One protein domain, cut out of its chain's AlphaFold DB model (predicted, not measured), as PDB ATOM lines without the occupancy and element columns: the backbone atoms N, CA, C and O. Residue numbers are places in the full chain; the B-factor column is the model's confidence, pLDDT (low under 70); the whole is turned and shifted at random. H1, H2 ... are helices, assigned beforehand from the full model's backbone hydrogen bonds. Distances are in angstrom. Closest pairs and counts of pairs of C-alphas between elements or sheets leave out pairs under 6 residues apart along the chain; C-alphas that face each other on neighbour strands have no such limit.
ATOM      1  N   MET A   2     -16.428  15.759 -41.684       92.06
ATOM      2  CA  MET A   2     -17.256  16.463 -42.673       92.06
ATOM      3  C   MET A   2     -17.865  17.772 -42.123       92.06
ATOM      4  O   MET A   2     -17.654  18.821 -42.723       92.06
ATOM      5  N   ASP A   3     -18.517  17.754 -40.952       92.69
ATOM      6  CA  ASP A   3     -19.114  18.980 -40.381       92.69
ATOM      7  C   ASP A   3     -18.053  20.038 -40.026       92.69
ATOM      8  O   ASP A   3     -18.251  21.221 -40.270       92.69
ATOM      9  N   ALA A   4     -16.869  19.618 -39.567       95.19
ATOM     10  CA  ALA A   4     -15.757  20.535 -39.317       95.19
ATOM     11  C   ALA A   4     -15.263  21.217 -40.607       95.19
ATOM     12  O   ALA A   4     -15.030  22.421 -40.607       95.19
ATOM     13  N   CYS A   5     -15.158  20.474 -41.717       95.38
ATOM     14  CA  CYS A   5     -14.808  21.048 -43.021       95.38
ATOM     15  C   CYS A   5     -15.896  22.011 -43.516       95.38
ATOM     16  O   CYS A   5     -15.577  23.071 -44.046       95.38
ATOM     17  N   TYR A   6     -17.171  21.685 -43.289       95.00
ATOM     18  CA  TYR A   6     -18.281  22.587 -43.589       95.00
ATOM     19  C   TYR A   6     -18.160  23.905 -42.816       95.00
ATOM     20  O   TYR A   6     -18.175  24.971 -43.426       95.00
ATOM     21  N   GLN A   7     -17.962  23.851 -41.496       95.69
ATOM     22  CA  GLN A   7     -17.790  25.057 -40.677       95.69
ATOM     23  C   GLN A   7     -16.554  25.866 -41.093       95.69
ATOM     24  O   GLN A   7     -16.621  27.092 -41.175       95.69
ATOM     25  N   ALA A   8     -15.446  25.196 -41.419       96.06
ATOM     26  CA  ALA A   8     -14.246  25.858 -41.920       96.06
ATOM     27  C   ALA A   8     -14.511  26.576 -43.254       96.06
ATOM     28  O   ALA A   8     -14.155  27.744 -43.396       96.06
ATOM     29  N   TYR A   9     -15.234  25.943 -44.185       94.69
ATOM     30  CA  TYR A   9     -15.685  26.605 -45.410       94.69
ATOM     31  C   TYR A   9     -16.557  27.829 -45.112       94.69
ATOM     32  O   TYR A   9     -16.369  28.879 -45.724       94.69
ATOM     33  N   LEU A  10     -17.495  27.736 -44.161       93.88
ATOM     34  CA  LEU A  10     -18.335  28.878 -43.792       93.88
ATOM     35  C   LEU A  10     -17.510  30.061 -43.291       93.88
ATOM     36  O   LEU A  10     -17.813  31.192 -43.683       93.88
ATOM     37  N   ALA A  11     -16.496  29.782 -42.472       96.50
ATOM     38  CA  ALA A  11     -15.641  30.778 -41.846       96.50
ATOM     39  C   ALA A  11     -14.629  31.402 -42.818       96.50
ATOM     40  O   ALA A  11     -14.437  32.614 -42.783       96.50
ATOM     41  N   THR A  12     -13.994  30.605 -43.685       96.00
ATOM     42  CA  THR A  12     -12.870  31.078 -44.517       96.00
ATOM     43  C   THR A  12     -13.213  31.275 -45.990       96.00
ATOM     44  O   THR A  12     -12.493  31.977 -46.692       96.00
ATOM     45  N   LYS A  13     -14.294  30.654 -46.480       93.06
ATOM     46  CA  LYS A  13     -14.672  30.567 -47.906       93.06
ATOM     47  C   LYS A  13     -13.650  29.866 -48.809       93.06
ATOM     48  O   LYS A  13     -13.816  29.866 -50.029       93.06
ATOM     49  N   GLU A  14     -12.634  29.215 -48.249       95.38
ATOM     50  CA  GLU A  14     -11.658  28.465 -49.042       95.38
ATOM     51  C   GLU A  14     -12.276  27.184 -49.613       95.38
ATOM     52  O   GLU A  14     -12.738  26.305 -48.887       95.38
ATOM     53  N   THR A  15     -12.255  27.038 -50.937       92.69
ATOM     54  CA  THR A  15     -12.873  25.897 -51.635       92.69
ATOM     55  C   THR A  15     -12.134  24.570 -51.426       92.69
ATOM     56  O   THR A  15     -12.678  23.511 -51.733       92.69
ATOM     57  N   SER A  16     -10.921  24.599 -50.866       95.19
ATOM     58  CA  SER A  16     -10.187  23.414 -50.404       95.19
ATOM     59  C   SER A  16     -11.013  22.590 -49.410       95.19
ATOM     60  O   SER A  16     -11.042  21.364 -49.506       95.19
ATOM     61  N   TRP A  17     -11.767  23.251 -48.526       95.94
ATOM     62  CA  TRP A  17     -12.651  22.599 -47.562       95.94
ATOM     63  C   TRP A  17     -13.753  21.771 -48.220       95.94
ATOM     64  O   TRP A  17     -14.073  20.694 -47.724       95.94
ATOM     65  N   LEU A  18     -14.274  22.207 -49.372       94.12
ATOM     66  CA  LEU A  18     -15.268  21.440 -50.130       94.12
ATOM     67  C   LEU A  18     -14.678  20.121 -50.641       94.12
ATOM     68  O   LEU A  18     -15.315  19.078 -50.531       94.12
ATOM     69  N   LYS A  19     -13.419  20.134 -51.097       94.38
ATOM     70  CA  LYS A  19     -12.713  18.913 -51.522       94.38
ATOM     71  C   LYS A  19     -12.516  17.941 -50.359       94.38
ATOM     72  O   LYS A  19     -12.663  16.733 -50.531       94.38
ATOM     73  N   TYR A  20     -12.214  18.448 -49.162       96.06
ATOM     74  CA  TYR A  20     -12.113  17.607 -47.966       96.06
ATOM     75  C   TYR A  20     -13.468  17.032 -47.534       96.06
ATOM     76  O   TYR A  20     -13.518  15.890 -47.077       96.06
ATOM     77  N   MET A  21     -14.567  17.776 -47.713       95.94
ATOM     78  CA  MET A  21     -15.919  17.249 -47.499       95.94
ATOM     79  C   MET A  21     -16.240  16.115 -48.474       95.94
ATOM     80  O   MET A  21     -16.684  15.058 -48.030       95.94
ATOM     81  N   GLU A  22     -15.977  16.304 -49.770       95.06
ATOM     82  CA  GLU A  22     -16.158  15.270 -50.798       95.06
ATOM     83  C   GLU A  22     -15.334  14.020 -50.484       95.06
ATOM     84  O   GLU A  22     -15.865  12.910 -50.490       95.06
ATOM     85  N   TRP A  23     -14.057  14.197 -50.136       95.81
ATOM     86  CA  TRP A  23     -13.183  13.095 -49.747       95.81
ATOM     87  C   TRP A  23     -13.732  12.341 -48.529       95.81
ATOM     88  O   TRP A  23     -13.904  11.123 -48.585       95.81
ATOM     89  N   ALA A  24     -14.108  13.053 -47.463       96.12
ATOM     90  CA  ALA A  24     -14.673  12.440 -46.265       96.12
ATOM     91  C   ALA A  24     -16.008  11.725 -46.541       96.12
ATOM     92  O   ALA A  24     -16.245  10.642 -46.010       96.12
ATOM     93  N   PHE A  25     -16.876  12.298 -47.378       96.88
ATOM     94  CA  PHE A  25     -18.143  11.672 -47.758       96.88
ATOM     95  C   PHE A  25     -17.921  10.415 -48.609       96.88
ATOM     96  O   PHE A  25     -18.566   9.392 -48.385       96.88
ATOM     97  N   SER A  26     -16.959  10.457 -49.536       96.81
ATOM     98  CA  SER A  26     -16.634   9.331 -50.418       96.81
ATOM     99  C   SER A  26     -16.188   8.076 -49.658       96.81
ATOM    100  O   SER A  26     -16.383   6.963 -50.148       96.81
ATOM    101  N   TRP A  27     -15.674   8.225 -48.431       97.12
ATOM    102  CA  TRP A  27     -15.318   7.105 -47.559       97.12
ATOM    103  C   TRP A  27     -16.512   6.185 -47.274       97.12
ATOM    104  O   TRP A  27     -16.369   4.962 -47.341       97.12
ATOM    105  N   PHE A  28     -17.709   6.747 -47.052       96.50
ATOM    106  CA  PHE A  28     -18.930   5.957 -46.841       96.50
ATOM    107  C   PHE A  28     -19.296   5.099 -48.058       96.50
ATOM    108  O   PHE A  28     -19.904   4.034 -47.919       96.50
ATOM    109  N   LEU A  29     -18.908   5.565 -49.246       96.88
ATOM    110  CA  LEU A  29     -19.249   4.983 -50.541       96.88
ATOM    111  C   LEU A  29     -18.178   4.022 -51.068       96.88
ATOM    112  O   LEU A  29     -18.351   3.447 -52.138       96.88
ATOM    113  N   GLY A  30     -17.092   3.825 -50.317       96.56
ATOM    114  CA  GLY A  30     -16.039   2.877 -50.667       96.56
ATOM    115  C   GLY A  30     -14.689   3.492 -50.988       96.56
ATOM    116  O   GLY A  30     -13.760   2.734 -51.224       96.56
ATOM    117  N   ASN A  31     -14.512   4.816 -50.936       96.81
ATOM    118  CA  ASN A  31     -13.174   5.412 -51.010       96.81
ATOM    119  C   ASN A  31     -12.447   5.288 -49.658       96.81
ATOM    120  O   ASN A  31     -12.222   6.263 -48.941       96.81
ATOM    121  N   ASN A  32     -12.178   4.045 -49.275       95.00
ATOM    122  CA  ASN A  32     -11.603   3.647 -48.002       95.00
ATOM    123  C   ASN A  32     -10.643   2.465 -48.191       95.00
ATOM    124  O   ASN A  32     -10.547   1.904 -49.284       95.00
ATOM    125  N   ASP A  33      -9.942   2.074 -47.129       94.44
ATOM    126  CA  ASP A  33      -8.864   1.076 -47.195       94.44
ATOM    127  C   ASP A  33      -9.317  -0.274 -47.769       94.44
ATOM    128  O   ASP A  33      -8.550  -0.974 -48.424       94.44
ATOM    129  N   ASN A  34     -10.591  -0.620 -47.571       94.75
ATOM    130  CA  ASN A  34     -11.162  -1.886 -48.018       94.75
ATOM    131  C   ASN A  34     -11.903  -1.784 -49.361       94.75
ATOM    132  O   ASN A  34     -12.436  -2.798 -49.813       94.75
ATOM    133  N   GLN A  35     -11.963  -0.598 -49.980       95.50
ATOM    134  CA  GLN A  35     -12.674  -0.329 -51.236       95.50
ATOM    135  C   GLN A  35     -14.140  -0.805 -51.225       95.50
ATOM    136  O   GLN A  35     -14.659  -1.338 -52.209       95.50
ATOM    137  N   LYS A  36     -14.815  -0.676 -50.074       95.50
ATOM    138  CA  LYS A  36     -16.178  -1.188 -49.854       95.50
ATOM    139  C   LYS A  36     -17.072  -0.127 -49.237       95.50
ATOM    140  O   LYS A  36     -16.701   0.483 -48.239       95.50
ATOM    141  N   ALA A  37     -18.269   0.049 -49.789       96.38
ATOM    142  CA  ALA A  37     -19.271   0.918 -49.186       96.38
ATOM    143  C   ALA A  37     -19.683   0.393 -47.803       96.38
ATOM    144  O   ALA A  37     -19.965  -0.796 -47.633       96.38
ATOM    145  N   VAL A  38     -19.721   1.294 -46.822       96.06
ATOM    146  CA  VAL A  38     -20.323   1.032 -45.505       96.06
ATOM    147  C   VAL A  38     -21.790   1.461 -45.471       96.06
ATOM    148  O   VAL A  38     -22.538   1.021 -44.607       96.06
ATOM    149  N   TYR A  39     -22.231   2.274 -46.430       96.75
ATOM    150  CA  TYR A  39     -23.649   2.509 -46.668       96.75
ATOM    151  C   TYR A  39     -24.250   1.374 -47.508       96.75
ATOM    152  O   TYR A  39     -23.696   0.988 -48.539       96.75
ATOM    153  N   ASP A  40     -25.392   0.847 -47.078       95.31
ATOM    154  CA  ASP A  40     -26.158  -0.165 -47.795       95.31
ATOM    155  C   ASP A  40     -27.306   0.496 -48.569       95.31
ATOM    156  O   ASP A  40     -28.343   0.854 -48.011       95.31
ATOM    157  N   PHE A  41     -27.137   0.601 -49.886       93.44
ATOM    158  CA  PHE A  41     -28.121   1.195 -50.793       93.44
ATOM    159  C   PHE A  41     -29.442   0.422 -50.888       93.44
ATOM    160  O   PHE A  41     -30.439   0.993 -51.316       93.44
ATOM    161  N   THR A  42     -29.470  -0.860 -50.515       94.81
ATOM    162  CA  THR A  42     -30.687  -1.680 -50.563       94.81
ATOM    163  C   THR A  42     -31.573  -1.433 -49.350       94.81
ATOM    164  O   THR A  42     -32.795  -1.446 -49.470       94.81
ATOM    165  N   THR A  43     -30.971  -1.205 -48.181       93.88
ATOM    166  CA  THR A  43     -31.718  -1.042 -46.920       93.88
ATOM    167  C   THR A  43     -31.767   0.394 -46.408       93.88
ATOM    168  O   THR A  43     -32.584   0.696 -45.543       93.88
ATOM    169  N   GLY A  44     -30.895   1.274 -46.901       93.12
ATOM    170  CA  GLY A  44     -30.708   2.627 -46.374       93.12
ATOM    171  C   GLY A  44     -29.950   2.682 -45.042       93.12
ATOM    172  O   GLY A  44     -29.799   3.758 -44.468       93.12
ATOM    173  N   GLY A  45     -29.484   1.537 -44.534       94.56
ATOM    174  CA  GLY A  45     -28.691   1.458 -43.311       94.56
ATOM    175  C   GLY A  45     -27.206   1.724 -43.555       94.56
ATOM    176  O   GLY A  45     -26.704   1.581 -44.669       94.56
ATOM    177  N   CYS A  46     -26.484   2.058 -42.489       96.12
ATOM    178  CA  CYS A  46     -25.028   2.158 -42.515       96.12
ATOM    179  C   CYS A  46     -24.412   1.171 -41.519       96.12
ATOM    180  O   CYS A  46     -24.876   1.034 -40.385       96.12
ATOM    181  N   TYR A  47     -23.375   0.478 -41.965       95.88
ATOM    182  CA  TYR A  47     -22.530  -0.359 -41.132       95.88
ATOM    183  C   TYR A  47     -21.625   0.499 -40.244       95.88
ATOM    184  O   TYR A  47     -21.246   1.607 -40.623       95.88
ATOM    185  N   ASP A  48     -21.220  -0.034 -39.092       93.00
ATOM    186  CA  ASP A  48     -20.450   0.732 -38.096       93.00
ATOM    187  C   ASP A  48     -19.047   1.136 -38.562       93.00
ATOM    188  O   ASP A  48     -18.430   2.037 -37.998       93.00
ATOM    189  N   GLY A  49     -18.538   0.492 -39.610       92.56
ATOM    190  CA  GLY A  49     -17.285   0.878 -40.238       92.56
ATOM    191  C   GLY A  49     -16.548  -0.304 -40.838       92.56
ATOM    192  O   GLY A  49     -17.147  -1.265 -41.328       92.56
ATOM    193  N   LEU A  50     -15.223  -0.223 -40.804       94.38
ATOM    194  CA  LEU A  50     -14.330  -1.251 -41.320       94.38
ATOM    195  C   LEU A  50     -13.694  -2.048 -40.184       94.38
ATOM    196  O   LEU A  50     -13.454  -1.541 -39.092       94.38
ATOM    197  N   GLN A  51     -13.382  -3.299 -40.485       93.00
ATOM    198  CA  GLN A  51     -12.568  -4.188 -39.669       93.00
ATOM    199  C   GLN A  51     -11.533  -4.881 -40.569       93.00
ATOM    200  O   GLN A  51     -11.684  -4.875 -41.801       93.00
ATOM    201  N   PRO A  52     -10.498  -5.523 -40.000       91.00
ATOM    202  CA  PRO A  52      -9.619  -6.381 -40.782       91.00
ATOM    203  C   PRO A  52     -10.442  -7.387 -41.603       91.00
ATOM    204  O   PRO A  52     -11.274  -8.118 -41.069       91.00
ATOM    205  N   GLY A  53     -10.256  -7.376 -42.924       86.75
ATOM    206  CA  GLY A  53     -10.962  -8.266 -43.851       86.75
ATOM    207  C   GLY A  53     -12.302  -7.758 -44.403       86.75
ATOM    208  O   GLY A  53     -12.870  -8.411 -45.283       86.75
ATOM    209  N   GLY A  54     -12.820  -6.597 -43.980       92.62
ATOM    210  CA  GLY A  54     -13.976  -6.004 -44.657       92.62
ATOM    211  C   GLY A  54     -14.809  -5.022 -43.844       92.62
ATOM    212  O   GLY A  54     -14.323  -4.329 -42.961       92.62
ATOM    213  N   VAL A  55     -16.085  -4.938 -44.208       93.81
ATOM    214  CA  VAL A  55     -17.077  -4.105 -43.526       93.81
ATOM    215  C   VAL A  55     -17.534  -4.821 -42.256       93.81
ATOM    216  O   VAL A  55     -17.836  -6.018 -42.295       93.81
ATOM    217  N   ASN A  56     -17.583  -4.095 -41.142       93.06
ATOM    218  CA  ASN A  56     -18.197  -4.578 -39.912       93.06
ATOM    219  C   ASN A  56     -19.694  -4.798 -40.167       93.06
ATOM    220  O   ASN A  56     -20.389  -3.887 -40.591       93.06
ATOM    221  N   ARG A  57     -20.204  -6.008 -39.929       91.19
ATOM    222  CA  ARG A  57     -21.608  -6.338 -40.222       91.19
ATOM    223  C   ARG A  57     -22.598  -5.787 -39.198       91.19
ATOM    224  O   ARG A  57     -23.801  -5.869 -39.445       91.19
ATOM    225  N   ASN A  58     -22.114  -5.230 -38.091       90.81
ATOM    226  CA  ASN A  58     -22.953  -4.507 -37.152       90.81
ATOM    227  C   ASN A  58     -23.539  -3.267 -37.830       90.81
ATOM    228  O   ASN A  58     -22.863  -2.564 -38.586       90.81
ATOM    229  N   ARG A  59     -24.826  -3.039 -37.576       82.19
ATOM    230  CA  ARG A  59     -25.588  -1.911 -38.104       82.19
ATOM    231  C   ARG A  59     -26.192  -1.151 -36.934       82.19
ATOM    232  O   ARG A  59     -27.234  -1.547 -36.414       82.19
ATOM    233  N   GLY A  60     -25.524  -0.088 -36.509       83.81
ATOM    234  CA  GLY A  60     -26.039   0.843 -35.517       83.81
ATOM    235  C   GLY A  60     -26.924   1.932 -36.131       83.81
ATOM    236  O   GLY A  60     -26.717   2.393 -37.259       83.81
ATOM    237  N   GLY A  61     -27.898   2.410 -35.350       91.31
ATOM    238  CA  GLY A  61     -28.654   3.621 -35.697       91.31
ATOM    239  C   GLY A  61     -27.746   4.851 -35.808       91.31
ATOM    240  O   GLY A  61     -27.921   5.671 -36.705       91.31
TER     241      GLY A  61
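AT A GLANCE: This is residues 2 to 61 of the 85 residues of an uncharacterized protein of anaerobic digester metagenome (UniProt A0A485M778). The longest helix, H2, lies side by side with H1 in a helical hairpin, and beyond the far end of H2 the chain spreads into a head of loops, residues 29 to 61. The hairpin's turn, residues 10 to 15, of which 10 to 12 belong to H1, sticks out at the opposite end. The 60 printed residues hold H1 then H2 and no named strand; the class is all helix, though under half of the residues are in named elements. The whole is loose, with a radius of gyration of the C-alphas of 13.7 A, and elongated, spanning 39 by 23 by 17 A.

HOW THE PARTS SIT: H2, residues 16 to 28, and H1, residues 2 to 12, touch; their closest C-alphas, of Met 21 and Met 2, are 5.1 A apart. They run opposite ways at a shallow tilt of 8 degrees. Every O i to N i+4 pair is within hydrogen-bond range in H1, and 8 of 9 in H2. Residues 50 to 51 pair with residues 54 to 55, antiparallel.

IN THESE COORDINATES: H2 measures 19.8 A, ending at C-alpha 28 (-18.930, 5.957, -46.841). H1 measures 15.4 A, from C-alpha 2 (-17.256, 16.463, -42.673).

THE WHOLE: The farthest C-alphas, of Thr 12 and Gly 53, are 39.4 A apart. The H1 to H2 link is tight. The printed part has no cut, and no printed residue is under 70 in pLDDT.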